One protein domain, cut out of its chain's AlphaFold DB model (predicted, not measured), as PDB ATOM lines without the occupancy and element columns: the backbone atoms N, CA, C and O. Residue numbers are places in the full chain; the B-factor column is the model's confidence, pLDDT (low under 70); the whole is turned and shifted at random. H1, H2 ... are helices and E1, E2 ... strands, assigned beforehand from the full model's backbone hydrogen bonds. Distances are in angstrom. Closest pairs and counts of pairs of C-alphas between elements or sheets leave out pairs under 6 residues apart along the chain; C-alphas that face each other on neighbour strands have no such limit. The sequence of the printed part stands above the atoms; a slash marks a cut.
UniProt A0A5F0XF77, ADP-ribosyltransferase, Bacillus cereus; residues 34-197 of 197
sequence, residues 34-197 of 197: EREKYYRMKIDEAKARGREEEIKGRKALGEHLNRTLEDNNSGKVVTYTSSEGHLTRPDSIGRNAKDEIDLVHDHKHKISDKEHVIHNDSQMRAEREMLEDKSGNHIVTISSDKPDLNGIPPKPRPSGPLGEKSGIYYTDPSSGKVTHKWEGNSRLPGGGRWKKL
ATOM      1  N   GLU A  34       4.800   9.084 -90.857       90.06
ATOM      2  CA  GLU A  34       3.483   9.071 -91.505       90.06
ATOM      3  C   GLU A  34       2.777   7.728 -91.313       90.06
ATOM      4  O   GLU A  34       1.580   7.691 -91.016       90.06
ATOM      5  N   ARG A  35       3.514   6.616 -91.450       88.81
ATOM      6  CA  ARG A  35       2.972   5.275 -91.204       88.81
ATOM      7  C   ARG A  35       2.632   5.086 -89.730       88.81
ATOM      8  O   ARG A  35       1.580   4.532 -89.431       88.81
ATOM      9  N   GLU A  36       3.470   5.569 -88.818       90.56
ATOM     10  CA  GLU A  36       3.193   5.523 -87.379       90.56
ATOM     11  C   GLU A  36       1.919   6.303 -87.031       90.56
ATOM     12  O   GLU A  36       1.024   5.758 -86.380       90.56
ATOM     13  N   LYS A  37       1.782   7.534 -87.542       92.25
ATOM     14  CA  LYS A  37       0.569   8.346 -87.372       92.25
ATOM     15  C   LYS A  37      -0.670   7.632 -87.913       92.25
ATOM     16  O   LYS A  37      -1.693   7.585 -87.231       92.25
ATOM     17  N   TYR A  38      -0.576   7.052 -89.109       91.31
ATOM     18  CA  TYR A  38      -1.668   6.297 -89.722       91.31
ATOM     19  C   TYR A  38      -2.092   5.088 -88.872       91.31
ATOM     20  O   TYR A  38      -3.278   4.921 -88.590       91.31
ATOM     21  N   TYR A  39      -1.145   4.259 -88.423       90.94
ATOM     22  CA  TYR A  39      -1.470   3.081 -87.614       90.94
ATOM     23  C   TYR A  39      -2.031   3.454 -86.248       90.94
ATOM     24  O   TYR A  39      -2.974   2.817 -85.787       90.94
ATOM     25  N   ARG A  40      -1.509   4.510 -85.623       92.50
ATOM     26  CA  ARG A  40      -2.016   5.003 -84.342       92.50
ATOM     27  C   ARG A  40      -3.469   5.463 -84.453       92.50
ATOM     28  O   ARG A  40      -4.295   5.009 -83.671       92.50
ATOM     29  N   MET A  41      -3.803   6.224 -85.499       94.12
ATOM     30  CA  MET A  41      -5.188   6.598 -85.809       94.12
ATOM     31  C   MET A  41      -6.091   5.366 -85.979       94.12
ATOM     32  O   MET A  41      -7.174   5.313 -85.407       94.12
ATOM     33  N   LYS A  42      -5.633   4.335 -86.704       91.25
ATOM     34  CA  LYS A  42      -6.407   3.094 -86.887       91.25
ATOM     35  C   LYS A  42      -6.598   2.290 -85.605       91.25
ATOM     36  O   LYS A  42      -7.662   1.706 -85.412       91.25
ATOM     37  N   ILE A  43      -5.601   2.269 -84.727       88.94
ATOM     38  CA  ILE A  43      -5.712   1.641 -83.407       88.94
ATOM     39  C   ILE A  43      -6.732   2.396 -82.549       88.94
ATOM     40  O   ILE A  43      -7.553   1.762 -81.889       88.94
ATOM     41  N   ASP A  44      -6.706   3.727 -82.573       90.88
ATOM     42  CA  ASP A  44      -7.620   4.556 -81.788       90.88
ATOM     43  C   ASP A  44      -9.070   4.429 -82.283       90.88
ATOM     44  O   ASP A  44      -9.972   4.232 -81.467       90.88
ATOM     45  N   GLU A  45      -9.295   4.423 -83.603       89.56
ATOM     46  CA  GLU A  45     -10.599   4.130 -84.220       89.56
ATOM     47  C   GLU A  45     -11.119   2.744 -83.803       89.56
ATOM     48  O   GLU A  45     -12.267   2.605 -83.378       89.56
ATOM     49  N   ALA A  46     -10.268   1.714 -83.862       86.38
ATOM     50  CA  ALA A  46     -10.642   0.355 -83.477       86.38
ATOM     51  C   ALA A  46     -10.977   0.243 -81.980       86.38
ATOM     52  O   ALA A  46     -11.943  -0.424 -81.612       86.38
ATOM     53  N   LYS A  47     -10.219   0.922 -81.109       87.38
ATOM     54  CA  LYS A  47     -10.492   0.979 -79.664       87.38
ATOM     55  C   LYS A  47     -11.782   1.727 -79.351       87.38
ATOM     56  O   LYS A  47     -12.532   1.299 -78.480       87.38
ATOM     57  N   ALA A  48     -12.036   2.849 -80.023       90.25
ATOM     58  CA  ALA A  48     -13.270   3.611 -79.855       90.25
ATOM     59  C   ALA A  48     -14.484   2.756 -80.228       90.25
ATOM     60  O   ALA A  48     -15.401   2.622 -79.423       90.25
ATOM     61  N   ARG A  49     -14.416   2.087 -81.381       88.81
ATOM     62  CA  ARG A  49     -15.457   1.168 -81.833       88.81
ATOM     63  C   ARG A  49     -15.650  -0.015 -80.885       88.81
ATOM     64  O   ARG A  49     -16.779  -0.347 -80.553       88.81
ATOM     65  N   GLY A  50     -14.563  -0.626 -80.412       88.31
ATOM     66  CA  GLY A  50     -14.637  -1.724 -79.446       88.31
ATOM     67  C   GLY A  50     -15.358  -1.326 -78.154       88.31
ATOM     68  O   GLY A  50     -16.204  -2.075 -77.680       88.31
ATOM     69  N   ARG A  51     -15.078  -0.124 -77.631       90.94
ATOM     70  CA  ARG A  51     -15.776   0.423 -76.455       90.94
ATOM     71  C   ARG A  51     -17.253   0.692 -76.722       90.94
ATOM     72  O   ARG A  51     -18.083   0.409 -75.873       90.94
ATOM     73  N   GLU A  52     -17.587   1.236 -77.888       93.56
ATOM     74  CA  GLU A  52     -18.983   1.492 -78.248       93.56
ATOM     75  C   GLU A  52     -19.803   0.194 -78.285       93.56
ATOM     76  O   GLU A  52     -20.900   0.134 -77.727       93.56
ATOM     77  N   GLU A  53     -19.255  -0.856 -78.893       93.94
ATOM     78  CA  GLU A  53     -19.928  -2.151 -78.998       93.94
ATOM     79  C   GLU A  53     -20.015  -2.874 -77.648       93.94
ATOM     80  O   GLU A  53     -21.058  -3.449 -77.346       93.94
ATOM     81  N   GLU A  54     -18.992  -2.776 -76.792       95.12
ATOM     82  CA  GLU A  54     -19.070  -3.256 -75.402       95.12
ATOM     83  C   GLU A  54     -20.215  -2.575 -74.644       95.12
ATOM     84  O   GLU A  54     -21.080  -3.269 -74.106       95.12
ATOM     85  N   ILE A  55     -20.307  -1.241 -74.696       95.88
ATOM     86  CA  ILE A  55     -21.378  -0.484 -74.032       95.88
ATOM     87  C   ILE A  55     -22.756  -0.931 -74.530       95.88
ATOM     88  O   ILE A  55     -23.674  -1.105 -73.724       95.88
ATOM     89  N   LYS A  56     -22.923  -1.120 -75.846       96.19
ATOM     90  CA  LYS A  56     -24.174  -1.637 -76.428       96.19
ATOM     91  C   LYS A  56     -24.469  -3.048 -75.923       96.19
ATOM     92  O   LYS A  56     -25.585  -3.308 -75.487       96.19
ATOM     93  N   GLY A  57     -23.478  -3.938 -75.940       97.25
ATOM     94  CA  GLY A  57     -23.584  -5.313 -75.457       97.25
ATOM     95  C   GLY A  57     -24.019  -5.398 -73.997       97.25
ATOM     96  O   GLY A  57     -24.972  -6.111 -73.679       97.25
ATOM     97  N   ARG A  58     -23.365  -4.628 -73.126       97.81
ATOM     98  CA  ARG A  58     -23.658  -4.542 -71.691       97.81
ATOM     99  C   ARG A  58     -25.055  -4.001 -71.416       97.81
ATOM    100  O   ARG A  58     -25.799  -4.609 -70.651       97.81
ATOM    101  N   LYS A  59     -25.444  -2.896 -72.065       97.88
ATOM    102  CA  LYS A  59     -26.795  -2.323 -71.926       97.88
ATOM    103  C   LYS A  59     -27.871  -3.294 -72.398       97.88
ATOM    104  O   LYS A  59     -28.811  -3.551 -71.656       97.88
ATOM    105  N   ALA A  60     -27.689  -3.885 -73.579       98.31
ATOM    106  CA  ALA A  60     -28.621  -4.855 -74.140       98.31
ATOM    107  C   ALA A  60     -28.829  -6.053 -73.205       98.31
ATOM    108  O   ALA A  60     -29.957  -6.508 -73.016       98.31
ATOM    109  N   LEU A  61     -27.745  -6.567 -72.610       98.56
ATOM    110  CA  LEU A  61     -27.830  -7.661 -71.649       98.56
ATOM    111  C   LEU A  61     -28.519  -7.229 -70.353       98.56
ATOM    112  O   LEU A  61     -29.370  -7.963 -69.856       98.56
ATOM    113  N   GLY A  62     -28.178  -6.055 -69.819       98.12
ATOM    114  CA  GLY A  62     -28.813  -5.517 -68.620       98.12
ATOM    115  C   GLY A  62     -30.326  -5.356 -68.786       98.12
ATOM    116  O   GLY A  62     -31.096  -5.832 -67.955       98.12
ATOM    117  N   GLU A  63     -30.765  -4.785 -69.909       98.06
ATOM    118  CA  GLU A  63     -32.185  -4.686 -70.266       98.06
ATOM    119  C   GLU A  63     -32.839  -6.067 -70.394       98.06
ATOM    120  O   GLU A  63     -33.907  -6.297 -69.828       98.06
ATOM    121  N   HIS A  64     -32.188  -7.010 -71.084       98.25
ATOM    122  CA  HIS A  64     -32.703  -8.370 -71.259       98.25
ATOM    123  C   HIS A  64     -32.901  -9.108 -69.928       98.25
ATOM    124  O   HIS A  64     -33.882  -9.829 -69.757       98.25
ATOM    125  N   LEU A  65     -31.979  -8.921 -68.985       97.56
ATOM    126  CA  LEU A  65     -32.028  -9.522 -67.653       97.56
ATOM    127  C   LEU A  65     -32.831  -8.686 -66.644       97.56
ATOM    128  O   LEU A  65     -32.956  -9.097 -65.492       97.56
ATOM    129  N   ASN A  66     -33.350  -7.525 -67.059       97.19
ATOM    130  CA  ASN A  66     -34.003  -6.538 -66.202       97.19
ATOM    131  C   ASN A  66     -33.164  -6.168 -64.960       97.19
ATOM    132  O   ASN A  66     -33.663  -6.140 -63.833       97.19
ATOM    133  N   ARG A  67     -31.863  -5.922 -65.157       96.25
ATOM    134  CA  ARG A  67     -30.931  -5.505 -64.098       96.25
ATOM    135  C   ARG A  67     -29.788  -4.651 -64.636       96.25
ATOM    136  O   ARG A  67     -29.375  -4.783 -65.783       96.25
ATOM    137  N   THR A  68     -29.223  -3.812 -63.781       93.75
ATOM    138  CA  THR A  68     -28.039  -3.015 -64.123       93.75
ATOM    139  C   THR A  68     -26.774  -3.874 -64.091       93.75
ATOM    140  O   THR A  68     -26.601  -4.685 -63.181       93.75
ATOM    141  N   LEU A  69     -25.885  -3.664 -65.068       96.56
ATOM    142  CA  LEU A  69     -24.531  -4.219 -65.099       96.56
ATOM    143  C   LEU A  69     -23.500  -3.094 -64.954       96.56
ATOM    144  O   LEU A  69     -23.512  -2.113 -65.709       96.56
ATOM    145  N   GLU A  70     -22.614  -3.242 -63.976       95.44
ATOM    146  CA  GLU A  70     -21.550  -2.294 -63.659       95.44
ATOM    147  C   GLU A  70     -20.462  -2.326 -64.737       95.44
ATOM    148  O   GLU A  70     -20.084  -3.391 -65.222       95.44
ATOM    149  N   ASP A  71     -19.964  -1.143 -65.104       95.06
ATOM    150  CA  ASP A  71     -18.821  -0.985 -66.005       95.06
ATOM    151  C   ASP A  71     -17.530  -1.309 -65.253       95.06
ATOM    152  O   ASP A  71     -17.153  -0.567 -64.344       95.06
ATOM    153  N   ASN A  72     -16.832  -2.374 -65.639       94.06
ATOM    154  CA  ASN A  72     -15.572  -2.754 -65.008       94.06
ATOM    155  C   ASN A  72     -14.333  -2.231 -65.768       94.06
ATOM    156  O   ASN A  72     -13.192  -2.586 -65.459       94.06
ATOM    157  N   ASN A  73     -14.531  -1.353 -66.756       85.81
ATOM    158  CA  ASN A  73     -13.463  -0.661 -67.475       85.81
ATOM    159  C   ASN A  73     -13.136   0.722 -66.883       85.81
ATOM    160  O   ASN A  73     -12.172   1.356 -67.326       85.81
ATOM    161  N   SER A  74     -13.893   1.195 -65.887       82.56
ATOM    162  CA  SER A  74     -13.693   2.499 -65.243       82.56
ATOM    163  C   SER A  74     -13.792   2.425 -63.712       82.56
ATOM    164  O   SER A  74     -14.356   1.495 -63.147       82.56
ATOM    165  N   GLY A  75     -13.203   3.404 -63.017       84.19
ATOM    166  CA  GLY A  75     -13.243   3.467 -61.553       84.19
ATOM    167  C   GLY A  75     -12.467   2.337 -60.864       84.19
ATOM    168  O   GLY A  75     -11.329   2.034 -61.233       84.19
ATOM    169  N   LYS A  76     -13.056   1.753 -59.810       86.56
ATOM    170  CA  LYS A  76     -12.447   0.654 -59.049       86.56
ATOM    171  C   LYS A  76     -12.672  -0.668 -59.783       86.56
ATOM    172  O   LYS A  76     -13.708  -1.302 -59.628       86.56
ATOM    173  N   VAL A  77     -11.659  -1.071 -60.540       91.44
ATOM    174  CA  VAL A  77     -11.665  -2.303 -61.332       91.44
ATOM    175  C   VAL A  77     -11.619  -3.541 -60.436       91.44
ATOM    176  O   VAL A  77     -10.776  -3.651 -59.544       91.44
ATOM    177  N   VAL A  78     -12.497  -4.497 -60.721       92.88
ATOM    178  CA  VAL A  78     -12.497  -5.846 -60.162       92.88
ATOM    179  C   VAL A  78     -11.672  -6.764 -61.054       92.88
ATOM    180  O   VAL A  78     -11.907  -6.870 -62.260       92.88
ATOM    181  N   THR A  79     -10.716  -7.451 -60.442       94.81
ATOM    182  CA  THR A  79      -9.905  -8.488 -61.077       94.81
ATOM    183  C   THR A  79      -9.952  -9.766 -60.254       94.81
ATOM    184  O   THR A  79     -10.290  -9.753 -59.069       94.81
ATOM    185  N   TYR A  80      -9.599 -10.877 -60.889       94.12
ATOM    186  CA  TYR A  80      -9.479 -12.174 -60.239       94.12
ATOM    187  C   TYR A  80      -8.272 -12.917 -60.807       94.12
ATOM    188  O   TYR A  80      -8.012 -12.834 -62.003       94.12
ATOM    189  N   THR A  81      -7.528 -13.625 -59.963       94.81
ATOM    190  CA  THR A  81      -6.436 -14.499 -60.406       94.81
ATOM    191  C   THR A  81      -6.880 -15.934 -60.193       94.81
ATOM    192  O   THR A  81      -7.164 -16.309 -59.057       94.81
ATOM    193  N   SER A  82      -6.940 -16.714 -61.272       93.75
ATOM    194  CA  SER A  82      -7.296 -18.132 -61.206       93.75
ATOM    195  C   SER A  82      -6.304 -18.939 -60.376       93.75
ATOM    196  O   SER A  82      -5.154 -18.533 -60.184       93.75
ATOM    197  N   SER A  83      -6.710 -20.136 -59.961       92.94
ATOM    198  CA  SER A  83      -5.826 -21.153 -59.379       92.94
ATOM    199  C   SER A  83      -4.640 -21.506 -60.286       92.94
ATOM    200  O   SER A  83      -3.557 -21.812 -59.793       92.94
ATOM    201  N   GLU A  84      -4.807 -21.388 -61.609       92.19
ATOM    202  CA  GLU A  84      -3.738 -21.529 -62.614       92.19
ATOM    203  C   GLU A  84      -2.809 -20.294 -62.715       92.19
ATOM    204  O   GLU A  84      -1.852 -20.296 -63.489       92.19
ATOM    205  N   GLY A  85      -3.073 -19.219 -61.965       92.62
ATOM    206  CA  GLY A  85      -2.291 -17.979 -61.990       92.62
ATOM    207  C   GLY A  85      -2.661 -17.011 -63.120       92.62
ATOM    208  O   GLY A  85      -1.902 -16.085 -63.413       92.62
ATOM    209  N   HIS A  86      -3.810 -17.191 -63.774       91.75
ATOM    210  CA  HIS A  86      -4.281 -16.301 -64.832       91.75
ATOM    211  C   HIS A  86      -5.080 -15.132 -64.251       91.75
ATOM    212  O   HIS A  86      -6.178 -15.315 -63.729       91.75
ATOM    213  N   LEU A  87      -4.537 -13.918 -64.376       92.88
ATOM    214  CA  LEU A  87      -5.255 -12.688 -64.052       92.88
ATOM    215  C   LEU A  87      -6.332 -12.419 -65.108       92.88
ATOM    216  O   LEU A  87      -6.030 -12.330 -66.300       92.88
ATOM    217  N   THR A  88      -7.566 -12.224 -64.661       92.75
ATOM    218  CA  THR A  88      -8.698 -11.810 -65.484       92.75
ATOM    219  C   THR A  88      -9.334 -10.516 -64.977       92.75
ATOM    220  O   THR A  88      -9.233 -10.156 -63.799       92.75
ATOM    221  N   ARG A  89      -9.992  -9.821 -65.903       94.50
ATOM    222  CA  ARG A  89     -10.816  -8.638 -65.686       94.50
ATOM    223  C   ARG A  89     -12.005  -8.727 -66.654       94.50
ATOM    224  O   ARG A  89     -11.795  -8.414 -67.826       94.50
ATOM    225  N   PRO A  90     -13.203  -9.109 -66.183       94.88
ATOM    226  CA  PRO A  90     -14.386  -9.117 -67.039       94.88
ATOM    227  C   PRO A  90     -14.729  -7.691 -67.481       94.88
ATOM    228  O   PRO A  90     -14.415  -6.739 -66.755       94.88
ATOM    229  N   ASP A  91     -15.393  -7.532 -68.626       95.19
ATOM    230  CA  ASP A  91     -15.878  -6.225 -69.091       95.19
ATOM    231  C   ASP A  91     -16.888  -5.610 -68.105       95.19
ATOM    232  O   ASP A  91     -16.868  -4.402 -67.854       95.19
ATOM    233  N   SER A  92     -17.752  -6.449 -67.519       96.75
ATOM    234  CA  SER A  92     -18.840  -6.026 -66.629       96.75
ATOM    235  C   SER A  92     -19.092  -6.999 -65.486       96.75
ATOM    236  O   SER A  92     -18.840  -8.201 -65.600       96.75
ATOM    237  N   ILE A  93     -19.684  -6.490 -64.405       96.62
ATOM    238  CA  ILE A  93     -20.139  -7.306 -63.273       96.62
ATOM    239  C   ILE A  93     -21.590  -6.990 -62.903       96.62
ATOM    240  O   ILE A  93     -22.073  -5.874 -63.086       96.62
ATOM    241  N   GLY A  94     -22.296  -7.985 -62.379       96.38
ATOM    242  CA  GLY A  94     -23.590  -7.823 -61.727       96.38
ATOM    243  C   GLY A  94     -23.501  -8.249 -60.267       96.38
ATOM    244  O   GLY A  94     -22.775  -9.192 -59.941       96.38
ATOM    245  N   ARG A  95     -24.238  -7.543 -59.403       94.62
ATOM    246  CA  ARG A  95     -24.358  -7.862 -57.977       94.62
ATOM    247  C   ARG A  95     -25.762  -8.282 -57.583       94.62
ATOM    248  O   ARG A  95     -26.744  -7.736 -58.098       94.62
ATOM    249  N   ASN A  96     -25.846  -9.243 -56.673       93.19
ATOM    250  CA  ASN A  96     -27.099  -9.680 -56.073       93.19
ATOM    251  C   ASN A  96     -27.562  -8.702 -54.969       93.19
ATOM    252  O   ASN A  96     -26.914  -7.699 -54.676       93.19
ATOM    253  N   ALA A  97     -28.686  -9.009 -54.313       93.12
ATOM    254  CA  ALA A  97     -29.243  -8.176 -53.239       93.12
ATOM    255  C   ALA A  97     -28.354  -8.064 -51.979       93.12
ATOM    256  O   ALA A  97     -28.630  -7.234 -51.116       93.12
ATOM    257  N   LYS A  98     -27.310  -8.894 -51.857       94.06
ATOM    258  CA  LYS A  98     -26.311  -8.861 -50.778       94.06
ATOM    259  C   LYS A  98     -25.031  -8.122 -51.181       94.06
ATOM    260  O   LYS A  98     -24.049  -8.193 -50.454       94.06
ATOM    261  N   ASP A  99     -25.039  -7.444 -52.330       91.81
ATOM    262  CA  ASP A  99     -23.875  -6.762 -52.911       91.81
ATOM    263  C   ASP A  99     -22.729  -7.711 -53.334       91.81
ATOM    264  O   ASP A  99     -21.609  -7.288 -53.629       91.81
ATOM    265  N   GLU A 100     -22.999  -9.017 -53.423       93.69
ATOM    266  CA  GLU A 100     -22.036 -10.021 -53.882       93.69
ATOM    267  C   GLU A 100     -22.077 -10.131 -55.407       93.69
ATOM    268  O   GLU A 100     -23.151 -10.092 -56.010       93.69
ATOM    269  N   ILE A 101     -20.914 -10.315 -56.038       94.75
ATOM    270  CA  ILE A 101     -20.830 -10.510 -57.490       94.75
ATOM    271  C   ILE A 101     -21.417 -11.879 -57.847       94.75
ATOM    272  O   ILE A 101     -20.827 -12.908 -57.531       94.75
ATOM    273  N   ASP A 102     -22.555 -11.886 -58.534       96.06
ATOM    274  CA  ASP A 102     -23.271 -13.089 -58.980       96.06
ATOM    275  C   ASP A 102     -23.298 -13.220 -60.510       96.06
ATOM    276  O   ASP A 102     -23.878 -14.162 -61.054       96.06
ATOM    277  N   LEU A 103     -22.693 -12.273 -61.225       97.50
ATOM    278  CA  LEU A 103     -22.628 -12.278 -62.677       97.50
ATOM    279  C   LEU A 103     -21.338 -11.608 -63.139       97.50
ATOM    280  O   LEU A 103     -21.019 -10.500 -62.713       97.50
ATOM    281  N   VAL A 104     -20.627 -12.268 -64.048       97.38
ATOM    282  CA  VAL A 104     -19.529 -11.667 -64.812       97.38
ATOM    283  C   VAL A 104     -19.865 -11.751 -66.289       97.38
ATOM    284  O   VAL A 104     -20.428 -12.747 -66.762       97.38
ATOM    285  N   HIS A 105     -19.598 -10.662 -66.997       97.81
ATOM    286  CA  HIS A 105     -20.010 -10.503 -68.378       97.81
ATOM    287  C   HIS A 105     -18.891  -9.946 -69.241       97.81
ATOM    288  O   HIS A 105     -18.220  -8.990 -68.862       97.81
ATOM    289  N   ASP A 106     -18.772 -10.545 -70.421       97.12
ATOM    290  CA  ASP A 106     -17.830 -10.157 -71.456       97.12
ATOM    291  C   ASP A 106     -18.564  -9.903 -72.782       97.12
ATOM    292  O   ASP A 106     -19.501 -10.621 -73.170       97.12
ATOM    293  N   HIS A 107     -18.124  -8.887 -73.524       96.75
ATOM    294  CA  HIS A 107     -18.638  -8.581 -74.852       96.75
ATOM    295  C   HIS A 107     -17.595  -8.854 -75.936       96.75
ATOM    296  O   HIS A 107     -16.474  -8.351 -75.915       96.75
ATOM    297  N   LYS A 108     -17.976  -9.633 -76.954       94.75
ATOM    298  CA  LYS A 108     -17.127  -9.909 -78.119       94.75
ATOM    299  C   LYS A 108     -17.811  -9.417 -79.393       94.75
ATOM    300  O   LYS A 108     -18.721 -10.065 -79.905       94.75
ATOM    301  N   HIS A 109     -17.295  -8.329 -79.958       93.75
ATOM    302  CA  HIS A 109     -17.713  -7.835 -81.270       93.75
ATOM    303  C   HIS A 109     -16.822  -8.385 -82.392       93.75
ATOM    304  O   HIS A 109     -15.604  -8.527 -82.228       93.75
ATOM    305  N   LYS A 110     -17.412  -8.705 -83.547       91.25
ATOM    306  CA  LYS A 110     -16.700  -9.274 -84.698       91.25
ATOM    307  C   LYS A 110     -16.882  -8.436 -85.967       91.25
ATOM    308  O   LYS A 110     -17.993  -8.171 -86.401       91.25
ATOM    309  N   ILE A 111     -15.754  -8.073 -86.580       81.56
ATOM    310  CA  ILE A 111     -15.682  -7.060 -87.652       81.56
ATOM    311  C   ILE A 111     -15.442  -7.689 -89.044       81.56
ATOM    312  O   ILE A 111     -15.605  -7.038 -90.071       81.56
ATOM    313  N   SER A 112     -15.009  -8.955 -89.119       74.19
ATOM    314  CA  SER A 112     -14.650  -9.597 -90.399       74.19
ATOM    315  C   SER A 112     -15.778 -10.461 -90.973       74.19
ATOM    316  O   SER A 112     -16.813 -10.637 -90.359       74.19
ATOM    317  N   ASP A 113     -15.597 -11.019 -92.162       68.44
ATOM    318  CA  ASP A 113     -16.479 -12.031 -92.771       68.44
ATOM    319  C   ASP A 113     -15.938 -13.466 -92.625       68.44
ATOM    320  O   ASP A 113     -16.545 -14.430 -93.099       68.44
ATOM    321  N   LYS A 114     -14.782 -13.622 -91.971       75.31
ATOM    322  CA  LYS A 114     -14.164 -14.926 -91.709       75.31
ATOM    323  C   LYS A 114     -14.920 -15.686 -90.621       75.31
ATOM    324  O   LYS A 114     -15.819 -15.160 -89.976       75.31
ATOM    325  N   GLU A 115     -14.554 -16.947 -90.411       75.06
ATOM    326  CA  GLU A 115     -15.116 -17.718 -89.306       75.06
ATOM    327  C   GLU A 115     -14.864 -17.014 -87.963       75.06
ATOM    328  O   GLU A 115     -13.745 -16.602 -87.651       75.06
ATOM    329  N   HIS A 116     -15.929 -16.860 -87.174       83.88
ATOM    330  CA  HIS A 116     -15.897 -16.180 -85.884       83.88
ATOM    331  C   HIS A 116     -16.277 -17.146 -84.775       83.88
ATOM    332  O   HIS A 116     -17.433 -17.198 -84.351       83.88
ATOM    333  N   VAL A 117     -15.286 -17.895 -84.305       93.62
ATOM    334  CA  VAL A 117     -15.431 -18.742 -83.121       93.62
ATOM    335  C   VAL A 117     -14.889 -17.995 -81.910       93.62
ATOM    336  O   VAL A 117     -13.762 -17.499 -81.924       93.62
ATOM    337  N   ILE A 118     -15.696 -17.878 -80.858       95.19
ATOM    338  CA  ILE A 118     -15.246 -17.380 -79.558       95.19
ATOM    339  C   ILE A 118     -14.847 -18.602 -78.736       95.19
ATOM    340  O   ILE A 118     -15.684 -19.452 -78.440       95.19
ATOM    341  N   HIS A 119     -13.562 -18.726 -78.421       95.06
ATOM    342  CA  HIS A 119     -13.031 -19.908 -77.753       95.06
ATOM    343  C   HIS A 119     -13.116 -19.810 -76.232       95.06
ATOM    344  O   HIS A 119     -13.121 -18.732 -75.652       95.06
ATOM    345  N   ASN A 120     -13.135 -20.978 -75.597       95.44
ATOM    346  CA  ASN A 120     -13.070 -21.127 -74.152       95.44
ATOM    347  C   ASN A 120     -11.627 -20.970 -73.633       95.44
ATOM    348  O   ASN A 120     -11.009 -21.945 -73.195       95.44
ATOM    349  N   ASP A 121     -11.068 -19.772 -73.767       94.56
ATOM    350  CA  ASP A 121      -9.688 -19.469 -73.382       94.56
ATOM    351  C   ASP A 121      -9.479 -19.428 -71.853       94.56
ATOM    352  O   ASP A 121     -10.391 -19.703 -71.067       94.56
ATOM    353  N   SER A 122      -8.240 -19.163 -71.426       94.12
ATOM    354  CA  SER A 122      -7.891 -19.071 -70.002       94.12
ATOM    355  C   SER A 122      -8.628 -17.944 -69.279       94.12
ATOM    356  O   SER A 122      -8.956 -18.112 -68.110       94.12
ATOM    357  N   GLN A 123      -8.936 -16.840 -69.965       93.00
ATOM    358  CA  GLN A 123      -9.674 -15.722 -69.382       93.00
ATOM    359  C   GLN A 123     -11.118 -16.147 -69.073       93.00
ATOM    360  O   GLN A 123     -11.557 -16.027 -67.934       93.00
ATOM    361  N   MET A 124     -11.806 -16.772 -70.037       95.88
ATOM    362  CA  MET A 124     -13.166 -17.310 -69.863       95.88
ATOM    363  C   MET A 124     -13.243 -18.373 -68.756       95.88
ATOM    364  O   MET A 124     -14.283 -18.561 -68.122       95.88
ATOM    365  N   ARG A 125     -12.168 -19.149 -68.550       96.19
ATOM    366  CA  ARG A 125     -12.087 -20.115 -67.442       96.19
ATOM    367  C   ARG A 125     -11.908 -19.413 -66.100       96.19
ATOM    368  O   ARG A 125     -12.688 -19.701 -65.201       96.19
ATOM    369  N   ALA A 126     -10.970 -18.475 -66.004       95.88
ATOM    370  CA  ALA A 126     -10.726 -17.701 -64.791       95.88
ATOM    371  C   ALA A 126     -11.963 -16.898 -64.352       95.88
ATOM    372  O   ALA A 126     -12.267 -16.820 -63.167       95.88
ATOM    373  N   GLU A 127     -12.718 -16.339 -65.299       95.94
ATOM    374  CA  GLU A 127     -13.966 -15.620 -65.012       95.94
ATOM    375  C   GLU A 127     -15.063 -16.527 -64.451       95.94
ATOM    376  O   GLU A 127     -15.815 -16.112 -63.574       95.94
ATOM    377  N   ARG A 128     -15.148 -17.782 -64.902       96.00
ATOM    378  CA  ARG A 128     -16.057 -18.755 -64.279       96.00
ATOM    379  C   ARG A 128     -15.597 -19.154 -62.887       96.00
ATOM    380  O   ARG A 128     -16.429 -19.220 -61.992       96.00
ATOM    381  N   GLU A 129     -14.299 -19.372 -62.710       95.69
ATOM    382  CA  GLU A 129     -13.715 -19.717 -61.411       95.69
ATOM    383  C   GLU A 129     -13.987 -18.626 -60.361       95.69
ATOM    384  O   GLU A 129     -14.349 -18.928 -59.228       95.69
ATOM    385  N   MET A 130     -13.970 -17.349 -60.769       93.81
ATOM    386  CA  MET A 130     -14.359 -16.207 -59.928       93.81
ATOM    387  C   MET A 130     -15.775 -16.327 -59.320       93.81
ATOM    388  O   MET A 130     -16.068 -15.657 -58.321       93.81
ATOM    389  N   LEU A 131     -16.655 -17.129 -59.927       94.06
ATOM    390  CA  LEU A 131     -18.064 -17.298 -59.559       94.06
ATOM    391  C   LEU A 131     -18.403 -18.671 -58.955       94.06
ATOM    392  O   LEU A 131     -19.562 -18.876 -58.583       94.06
ATOM    393  N   GLU A 132     -17.449 -19.606 -58.868       87.88
ATOM    394  CA  GLU A 132     -17.707 -21.004 -58.480       87.88
ATOM    395  C   GLU A 132     -18.351 -21.144 -57.093       87.88
ATOM    396  O   GLU A 132     -19.237 -21.976 -56.901       87.88
ATOM    397  N   ASP A 133     -17.973 -20.292 -56.143       84.50
ATOM    398  CA  ASP A 133     -18.496 -20.264 -54.773       84.50
ATOM    399  C   ASP A 133     -19.773 -19.419 -54.611       84.50
ATOM    400  O   ASP A 133     -20.442 -19.485 -53.580       84.50
ATOM    401  N   LYS A 134     -20.142 -18.639 -55.633       81.94
ATOM    402  CA  LYS A 134     -21.214 -17.626 -55.574       81.94
ATOM    403  C   LYS A 134     -22.504 -18.052 -56.261       81.94
ATOM    404  O   LYS A 134     -23.448 -17.267 -56.315       81.94
ATOM    405  N   SER A 135     -22.560 -19.276 -56.802       85.06
ATOM    406  CA  SER A 135     -23.664 -19.721 -57.673       85.06
ATOM    407  C   SER A 135     -23.945 -18.711 -58.799       85.06
ATOM    408  O   SER A 135     -25.095 -18.464 -59.164       85.06
ATOM    409  N   GLY A 136     -22.882 -18.071 -59.297       92.31
ATOM    410  CA  GLY A 136     -22.974 -16.966 -60.239       92.31
ATOM    411  C   GLY A 136     -23.060 -17.413 -61.695       92.31
ATOM    412  O   GLY A 136     -22.795 -18.562 -62.046       92.31
ATOM    413  N   ASN A 137     -23.402 -16.472 -62.573       96.00
ATOM    414  CA  ASN A 137     -23.532 -16.701 -64.005       96.00
ATOM    415  C   ASN A 137     -22.393 -16.036 -64.782       96.00
ATOM    416  O   ASN A 137     -22.245 -14.816 -64.764       96.00
ATOM    417  N   HIS A 138     -21.645 -16.829 -65.545       97.88
ATOM    418  CA  HIS A 138     -20.758 -16.298 -66.577       97.88
ATOM    419  C   HIS A 138     -21.519 -16.159 -67.893       97.88
ATOM    420  O   HIS A 138     -22.054 -17.146 -68.422       97.88
ATOM    421  N   ILE A 139     -21.577 -14.933 -68.410       98.44
ATOM    422  CA  ILE A 139     -22.327 -14.594 -69.616       98.44
ATOM    423  C   ILE A 139     -21.413 -13.938 -70.649       98.44
ATOM    424  O   ILE A 139     -20.730 -12.967 -70.360       98.44
ATOM    425  N   VAL A 140     -21.480 -14.399 -71.896       98.31
ATOM    426  CA  VAL A 140     -20.808 -13.742 -73.020       98.31
ATOM    427  C   VAL A 140     -21.853 -13.250 -74.007       98.31
ATOM    428  O   VAL A 140     -22.682 -14.013 -74.509       98.31
ATOM    429  N   THR A 141     -21.793 -11.965 -74.323       98.38
ATOM    430  CA  THR A 141     -22.558 -11.398 -75.440       98.38
ATOM    431  C   THR A 141     -21.690 -11.328 -76.682       98.38
ATOM    432  O   THR A 141     -20.511 -10.979 -76.613       98.38
ATOM    433  N   ILE A 142     -22.277 -11.644 -77.830       97.38
ATOM    434  CA  ILE A 142     -21.591 -11.628 -79.115       97.38
ATOM    435  C   ILE A 142     -22.363 -10.718 -80.067       97.38
ATOM    436  O   ILE A 142     -23.580 -10.823 -80.175       97.38
ATOM    437  N   SER A 143     -21.656  -9.854 -80.783       96.06
ATOM    438  CA  SER A 143     -22.201  -9.047 -81.880       96.06
ATOM    439  C   SER A 143     -21.304  -9.179 -83.114       96.06
ATOM    440  O   SER A 143     -20.161  -9.644 -83.037       96.06
ATOM    441  N   SER A 144     -21.831  -8.840 -84.288       94.62
ATOM    442  CA  SER A 144     -21.075  -8.901 -85.541       94.62
ATOM    443  C   SER A 144     -21.634  -7.923 -86.558       94.62
ATOM    444  O   SER A 144     -22.849  -7.752 -86.626       94.62
ATOM    445  N   ASP A 145     -20.754  -7.360 -87.380       92.00
ATOM    446  CA  ASP A 145     -21.121  -6.546 -88.545       92.00
ATOM    447  C   ASP A 145     -21.789  -7.358 -89.656       92.00
ATOM    448  O   ASP A 145     -22.562  -6.829 -90.453       92.00
ATOM    449  N   LYS A 146     -21.438  -8.642 -89.753       92.44
ATOM    450  CA  LYS A 146     -21.880  -9.546 -90.821       92.44
ATOM    451  C   LYS A 146     -22.368 -10.867 -90.224       92.44
ATOM    452  O   LYS A 146     -21.708 -11.896 -90.394       92.44
ATOM    453  N   PRO A 147     -23.470 -10.854 -89.457       93.88
ATOM    454  CA  PRO A 147     -24.002 -12.069 -88.869       93.88
ATOM    455  C   PRO A 147     -24.681 -12.944 -89.932       93.88
ATOM    456  O   PRO A 147     -25.417 -12.463 -90.787       93.88
ATOM    457  N   ASP A 148     -24.482 -14.249 -89.812       94.25
ATOM    458  CA  ASP A 148     -25.279 -15.301 -90.432       94.25
ATOM    459  C   ASP A 148     -25.710 -16.283 -89.331       94.25
ATOM    460  O   ASP A 148     -25.105 -17.336 -89.109       94.25
ATOM    461  N   LEU A 149     -26.730 -15.887 -88.563       95.25
ATOM    462  CA  LEU A 149     -27.173 -16.626 -87.373       95.25
ATOM    463  C   LEU A 149     -27.891 -17.942 -87.709       95.25
ATOM    464  O   LEU A 149     -27.966 -18.822 -86.852       95.25
ATOM    465  N   ASN A 150     -28.396 -18.069 -88.939       95.12
ATOM    466  CA  ASN A 150     -29.064 -19.270 -89.448       95.12
ATOM    467  C   ASN A 150     -28.128 -20.151 -90.293       95.12
ATOM    468  O   ASN A 150     -28.539 -21.227 -90.732       95.12
ATOM    469  N   GLY A 151     -26.893 -19.701 -90.528       92.44
ATOM    470  CA  GLY A 151     -25.876 -20.446 -91.253       92.44
ATOM    471  C   GLY A 151     -25.527 -21.776 -90.588       92.44
ATOM    472  O   GLY A 151     -25.798 -22.012 -89.409       92.44
ATOM    473  N   ILE A 152     -24.888 -22.659 -91.355       91.00
ATOM    474  CA  ILE A 152     -24.463 -23.986 -90.896       91.00
ATOM    475  C   ILE A 152     -22.963 -24.154 -91.209       91.00
ATOM    476  O   ILE A 152     -22.613 -24.416 -92.359       91.00
ATOM    477  N   PRO A 153     -22.057 -24.009 -90.221       92.25
ATOM    478  CA  PRO A 153     -22.314 -23.532 -88.860       92.25
ATOM    479  C   PRO A 153     -22.659 -22.028 -88.826       92.25
ATOM    480  O   PRO A 153     -22.224 -21.286 -89.714       92.25
ATOM    481  N   PRO A 154     -23.376 -21.553 -87.791       93.62
ATOM    482  CA  PRO A 154     -23.759 -20.149 -87.684       93.62
ATOM    483  C   PRO A 154     -22.550 -19.254 -87.400       93.62
ATOM    484  O   PRO A 154     -21.546 -19.695 -86.827       93.62
ATOM    485  N   LYS A 155     -22.648 -17.978 -87.780       92.88
ATOM    486  CA  LYS A 155     -21.585 -16.981 -87.596       92.88
ATOM    487  C   LYS A 155     -22.161 -15.673 -87.037       92.88
ATOM    488  O   LYS A 155     -23.092 -15.136 -87.622       92.88
ATOM    489  N   PRO A 156     -21.610 -15.112 -85.950       95.00
ATOM    490  CA  PRO A 156     -20.572 -15.682 -85.089       95.00
ATOM    491  C   PRO A 156     -21.116 -16.815 -84.205       95.00
ATOM    492  O   PRO A 156     -22.326 -17.005 -84.120       95.00
ATOM    493  N   ARG A 157     -20.236 -17.568 -83.533       95.56
ATOM    494  CA  ARG A 157     -20.623 -18.635 -82.592       95.56
ATOM    495  C   ARG A 157     -19.594 -18.839 -81.473       95.56
ATOM    496  O   ARG A 157     -18.405 -18.597 -81.694       95.56
ATOM    497  N   PRO A 158     -19.988 -19.320 -80.286       96.88
ATOM    498  CA  PRO A 158     -19.029 -19.828 -79.313       96.88
ATOM    499  C   PRO A 158     -18.416 -21.158 -79.791       96.88
ATOM    500  O   PRO A 158     -18.952 -21.849 -80.663       96.88
ATOM    501  N   SER A 159     -17.287 -21.547 -79.207       94.94
ATOM    502  CA  SER A 159     -16.833 -22.935 -79.248       94.94
ATOM    503  C   SER A 159     -17.777 -23.813 -78.422       94.94
ATOM    504  O   SER A 159     -18.426 -23.320 -77.502       94.94
ATOM    505  N   GLY A 160     -17.815 -25.121 -78.704       92.31
ATOM    506  CA  GLY A 160     -18.622 -26.077 -77.928       92.31
ATOM    507  C   GLY A 160     -18.410 -25.944 -76.412       92.31
ATOM    508  O   GLY A 160     -19.363 -25.619 -75.708       92.31
ATOM    509  N   PRO A 161     -17.158 -26.027 -75.910       93.12
ATOM    510  CA  PRO A 161     -16.889 -25.895 -74.478       93.12
ATOM    511  C   PRO A 161     -17.321 -24.562 -73.856       93.12
ATOM    512  O   PRO A 161     -17.649 -24.529 -72.674       93.12
ATOM    513  N   LEU A 162     -17.292 -23.457 -74.614       95.75
ATOM    514  CA  LEU A 162     -17.766 -22.166 -74.112       95.75
ATOM    515  C   LEU A 162     -19.299 -22.135 -74.072       95.75
ATOM    516  O   LEU A 162     -19.875 -21.751 -73.060       95.75
ATOM    517  N   GLY A 163     -19.948 -22.572 -75.154       94.81
ATOM    518  CA  GLY A 163     -21.405 -22.584 -75.281       94.81
ATOM    519  C   GLY A 163     -22.113 -23.543 -74.320       94.81
ATOM    520  O   GLY A 163     -23.278 -23.324 -74.011       94.81
ATOM    521  N   GLU A 164     -21.427 -24.578 -73.836       93.31
ATOM    522  CA  GLU A 164     -21.946 -25.505 -72.819       93.31
ATOM    523  C   GLU A 164     -21.841 -24.953 -71.392       93.31
ATOM    524  O   GLU A 164     -22.670 -25.271 -70.543       93.31
ATOM    525  N   LYS A 165     -20.819 -24.139 -71.111       94.56
ATOM    526  CA  LYS A 165     -20.459 -23.720 -69.746       94.56
ATOM    527  C   LYS A 165     -20.885 -22.298 -69.407       94.56
ATOM    528  O   LYS A 165     -20.514 -21.782 -68.355       94.56
ATOM    529  N   SER A 166     -21.527 -21.579 -70.320       97.00
ATOM    530  CA  SER A 166     -21.769 -20.140 -70.167       97.00
ATOM    531  C   SER A 166     -23.062 -19.721 -70.848       97.00
ATOM    532  O   SER A 166     -23.481 -20.318 -71.840       97.00
ATOM    533  N   GLY A 167     -23.703 -18.682 -70.317       97.88
ATOM    534  CA  GLY A 167     -24.838 -18.057 -70.983       97.88
ATOM    535  C   GLY A 167     -24.334 -17.274 -72.185       97.88
ATOM    536  O   GLY A 167     -23.571 -16.333 -72.017       97.88
ATOM    537  N   ILE A 168     -24.732 -17.650 -73.398       98.44
ATOM    538  CA  ILE A 168     -24.295 -16.942 -74.603       98.44
ATOM    539  C   ILE A 168     -25.496 -16.279 -75.268       98.44
ATOM    540  O   ILE A 168     -26.480 -16.945 -75.602       98.44
ATOM    541  N   TYR A 169     -25.390 -14.974 -75.490       98.69
ATOM    542  CA  TYR A 169     -26.423 -14.161 -76.122       98.69
ATOM    543  C   TYR A 169     -25.873 -13.445 -77.349       98.69
ATOM    544  O   TYR A 169     -24.707 -13.049 -77.379       98.69
ATOM    545  N   TYR A 170     -26.717 -13.266 -78.357       98.38
ATOM    546  CA  TYR A 170     -26.401 -12.415 -79.495       98.38
ATOM    547  C   TYR A 170     -27.051 -11.045 -79.313       98.38
ATOM    548  O   TYR A 170     -28.273 -10.949 -79.147       98.38
ATOM    549  N   THR A 171     -26.230 -10.001 -79.385       98.19
ATOM    550  CA  THR A 171     -26.666  -8.604 -79.402       98.19
ATOM    551  C   THR A 171     -26.654  -8.118 -80.842       98.19
ATOM    552  O   THR A 171     -25.601  -8.105 -81.483       98.19
ATOM    553  N   ASP A 172     -27.816  -7.710 -81.347       96.56
ATOM    554  CA  ASP A 172     -27.904  -7.065 -82.654       96.56
ATOM    555  C   ASP A 172     -27.405  -5.615 -82.532       96.56
ATOM    556  O   ASP A 172     -28.041  -4.816 -81.835       96.56
ATOM    557  N   PRO A 173     -26.284  -5.253 -83.186       92.25
ATOM    558  CA  PRO A 173     -25.702  -3.918 -83.064       92.25
ATOM    559  C   PRO A 173     -26.608  -2.819 -83.638       92.25
ATOM    560  O   PRO A 173     -26.476  -1.661 -83.245       92.25
ATOM    561  N   SER A 174     -27.537  -3.170 -84.534       92.56
ATOM    562  CA  SER A 174     -28.443  -2.213 -85.180       92.56
ATOM    563  C   SER A 174     -29.559  -1.769 -84.238       92.56
ATOM    564  O   SER A 174     -29.844  -0.579 -84.124       92.56
ATOM    565  N   SER A 175     -30.198  -2.726 -83.560       94.75
ATOM    566  CA  SER A 175     -31.265  -2.441 -82.597       94.75
ATOM    567  C   SER A 175     -30.761  -2.178 -81.178       94.75
ATOM    568  O   SER A 175     -31.512  -1.637 -80.369       94.75
ATOM    569  N   GLY A 176     -29.522  -2.567 -80.861       95.06
ATOM    570  CA  GLY A 176     -28.969  -2.480 -79.510       95.06
ATOM    571  C   GLY A 176     -29.637  -3.441 -78.525       95.06
ATOM    572  O   GLY A 176     -29.647  -3.169 -77.330       95.06
ATOM    573  N   LYS A 177     -30.225  -4.544 -79.011       98.00
ATOM    574  CA  LYS A 177     -30.988  -5.505 -78.200       98.00
ATOM    575  C   LYS A 177     -30.404  -6.906 -78.268       98.00
ATOM    576  O   LYS A 177     -29.854  -7.325 -79.288       98.00
ATOM    577  N   VAL A 178     -30.598  -7.668 -77.193       98.62
ATOM    578  CA  VAL A 178     -30.418  -9.121 -77.230       98.62
ATOM    579  C   VAL A 178     -31.558  -9.720 -78.047       98.62
ATOM    580  O   VAL A 178     -32.727  -9.500 -77.743       98.62
ATOM    581  N   THR A 179     -31.222 -10.467 -79.097       98.56
ATOM    582  CA  THR A 179     -32.217 -11.043 -80.023       98.56
ATOM    583  C   THR A 179     -32.188 -12.564 -80.069       98.56
ATOM    584  O   THR A 179     -33.170 -13.182 -80.476       98.56
ATOM    585  N   HIS A 180     -31.070 -13.179 -79.675       98.69
ATOM    586  CA  HIS A 180     -30.923 -14.630 -79.678       98.69
ATOM    587  C   HIS A 180     -30.157 -15.115 -78.450       98.69
ATOM    588  O   HIS A 180     -29.317 -14.406 -77.891       98.69
ATOM    589  N   LYS A 181     -30.402 -16.373 -78.090       98.56
ATOM    590  CA  LYS A 181     -29.634 -17.146 -77.116       98.56
ATOM    591  C   LYS A 181     -29.022 -18.360 -77.806       98.56
ATOM    592  O   LYS A 181     -29.657 -18.970 -78.665       98.56
ATOM    593  N   TRP A 182     -27.792 -18.710 -77.453       98.25
ATOM    594  CA  TRP A 182     -27.166 -19.930 -77.955       98.25
ATOM    595  C   TRP A 182     -27.795 -21.164 -77.308       98.25
ATOM    596  O   TRP A 182     -27.941 -21.232 -76.087       98.25
ATOM    597  N   GLU A 183     -28.118 -22.162 -78.122       96.62
ATOM    598  CA  GLU A 183     -28.455 -23.509 -77.676       96.62
ATOM    599  C   GLU A 183     -27.335 -24.458 -78.111       96.62
ATOM    600  O   GLU A 183     -27.167 -24.737 -79.304       96.62
ATOM    601  N   GLY A 184     -26.558 -24.944 -77.139       93.56
ATOM    602  CA  GLY A 184     -25.509 -25.934 -77.371       93.56
ATOM    603  C   GLY A 184     -26.090 -27.265 -77.845       93.56
ATOM    604  O   GLY A 184     -27.056 -27.776 -77.278       93.56
ATOM    605  N   ASN A 185     -25.508 -27.828 -78.901       91.25
ATOM    606  CA  ASN A 185     -25.848 -29.153 -79.404       91.25
ATOM    607  C   ASN A 185     -24.653 -29.732 -80.167       91.25
ATOM    608  O   ASN A 185     -24.381 -29.342 -81.304       91.25
ATOM    609  N   SER A 186     -23.970 -30.698 -79.557       87.44
ATOM    610  CA  SER A 186     -22.787 -31.350 -80.129       87.44
ATOM    611  C   SER A 186     -23.062 -32.127 -81.423       87.44
ATOM    612  O   SER A 186     -22.123 -32.431 -82.154       87.44
ATOM    613  N   ARG A 187     -24.332 -32.416 -81.746       90.00
ATOM    614  CA  ARG A 187     -24.733 -33.061 -83.009       90.00
ATOM    615  C   ARG A 187     -24.875 -32.077 -84.173       90.00
ATOM    616  O   ARG A 187     -24.957 -32.517 -85.314       90.00
ATOM    617  N   LEU A 188     -24.946 -30.770 -83.907       90.38
ATOM    618  CA  LEU A 188     -25.047 -29.750 -84.950       90.38
ATOM    619  C   LEU A 188     -23.655 -29.272 -85.388       90.38
ATOM    620  O   LEU A 188     -22.773 -29.095 -84.541       90.38
ATOM    621  N   PRO A 189     -23.448 -28.985 -86.688       88.69
ATOM    622  CA  PRO A 189     -22.235 -28.323 -87.152       88.69
ATOM    623  C   PRO A 189     -21.976 -27.031 -86.371       88.69
ATOM    624  O   PRO A 189     -22.852 -26.179 -86.240       88.69
ATOM    625  N   GLY A 190     -20.761 -26.881 -85.840       87.31
ATOM    626  CA  GLY A 190     -20.387 -25.723 -85.023       87.31
ATOM    627  C   GLY A 190     -20.780 -25.808 -83.543       87.31
ATOM    628  O   GLY A 190     -20.458 -24.879 -82.804       87.31
ATOM    629  N   GLY A 191     -21.398 -26.910 -83.100       91.81
ATOM    630  CA  GLY A 191     -21.656 -27.212 -81.686       91.81
ATOM    631  C   GLY A 191     -22.933 -26.598 -81.109       91.81
ATOM    632  O   GLY A 191     -23.093 -26.564 -79.890       91.81
ATOM    633  N   GLY A 192     -23.837 -26.093 -81.950       95.12
ATOM    634  CA  GLY A 192     -25.103 -25.515 -81.507       95.12
ATOM    635  C   GLY A 192     -25.754 -24.620 -82.551       95.12
ATOM    636  O   GLY A 192     -25.381 -24.632 -83.725       95.12
ATOM    637  N   ARG A 193     -26.751 -23.853 -82.113       96.62
ATOM    638  CA  ARG A 193     -27.497 -22.905 -82.948       96.62
ATOM    639  C   ARG A 193     -27.894 -21.662 -82.161       96.62
ATOM    640  O   ARG A 193     -28.021 -21.707 -80.938       96.62
ATOM    641  N   TRP A 194     -28.184 -20.582 -82.874       97.81
ATOM    642  CA  TRP A 194     -28.875 -19.433 -82.299       97.81
ATOM    643  C   TRP A 194     -30.381 -19.680 -82.272       97.81
ATOM    644  O   TRP A 194     -30.991 -19.983 -83.295       97.81
ATOM    645  N   LYS A 195     -30.995 -19.524 -81.101       97.75
ATOM    646  CA  LYS A 195     -32.446 -19.497 -80.936       97.75
ATOM    647  C   LYS A 195     -32.908 -18.064 -80.756       97.75
ATOM    648  O   LYS A 195     -32.429 -17.377 -79.857       97.75
ATOM    649  N   LYS A 196     -33.849 -17.643 -81.596       97.75
ATOM    650  CA  LYS A 196     -34.500 -16.338 -81.487       97.75
ATOM    651  C   LYS A 196     -35.313 -16.251 -80.190       97.75
ATOM    652  O   LYS A 196     -35.962 -17.233 -79.822       97.75
ATOM    653  N   LEU A 197     -35.219 -15.107 -79.515       96.50
ATOM    654  CA  LEU A 197     -35.962 -14.777 -78.294       96.50
ATOM    655  C   LEU A 197     -37.257 -14.020 -78.601       96.50
ATOM    656  O   LEU A 197     -37.322 -13.364 -79.668       96.50
TER     657      LEU A 197
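AT A GLANCE: This is residues 34 to 197 of the 197 residues of the protein "ADP-ribosyltransferase" of Bacillus cereus (UniProt A0A5F0XF77). A strongly twisted sheet of six strands curls round residues 49 to 64 of one long helix, H1, while residues 34 to 45 of H1 stick out from the body as a free arm. Two short helices, H2 and H3, sit on the opposite face of the sheet, giving three layers, with helices on both faces. The printed part has 164 residues, with three named helices and six named strands in the order H1 E1 E2 H2 E3 H3 E4 E5 E6. The sheet is mixed, in the order E1 E2 E3 E4 E5 E6, and the class is mixed, helices and strands. The whole is compact, with a radius of gyration of the C-alphas of 16.2 A and spans of 48 by 46 by 33 A.

HOW THE PARTS SIT: Edge strand E1, residues 92 to 95, and E2, residues 101 to 110, form an antiparallel hairpin, with N 94 and O 103 2.8 A apart. E3, residues 137 to 144, is parallel to E2, with N 108 and O 141 at 2.9 A. E4, residues 167 to 172, is parallel to E3, with N 142 and O 169 at 2.8 A. E4, E5, residues 177 to 184, and edge strand E6, residues 192 to 196, form a meander, each strand the antiparallel neighbour of the one before; N 170 and O 180 are 2.9 A apart, N 195 and O 181 2.8 A. H1, residues 34 to 64, is on one face; its closest C-alphas to E5 are those of Ala 60 and Lys 177, 4.7 A, and to E2 those of Glu 54 and His 107, 5.4 A. H2, residues 122 to 129, is on the opposite face at a height of 10.0 A over the sheet, over E2 and E3, and runs along the strands, at 11 degrees to E2 on the local plane. H3, residues 160 to 165, is on the same face as H2, at a height of 5.5 A, over none of the strands; its closest C-alphas to E5 are those of Gly 163 and Gly 184, 5.7 A. H2 and H3 are close but not clearly touching, the closest C-alphas being those of Met 124 and Leu 162, 7.9 A. E2, H2, E3 and E3, H3, E4 are strand-helix-strand units, two parallel neighbour strands joined through a helix, with right-handed crossovers. Every O i to N i+4 pair is within hydrogen-bond range in H1 and H2; in H3, 1 of 2.

IN THESE COORDINATES: H1 begins at C-alpha 34 (3.483, 9.071, -91.505) and measures 45.0 A. E2 measures 27.5 A, E3 23.0 A and E5 21.2 A. E6 ends at C-alpha 196 (-34.500, -16.338, -81.487).

THE WHOLE: The C-alphas of Glu 34 and Lys 98, the two farthest apart, are 53.6 A apart. The printed part has no cut. The long links are H1 to E1, E2 to H2 and E3 to H3. Mean pLDDT of the printed part is 93.3; residue 113 is under 70.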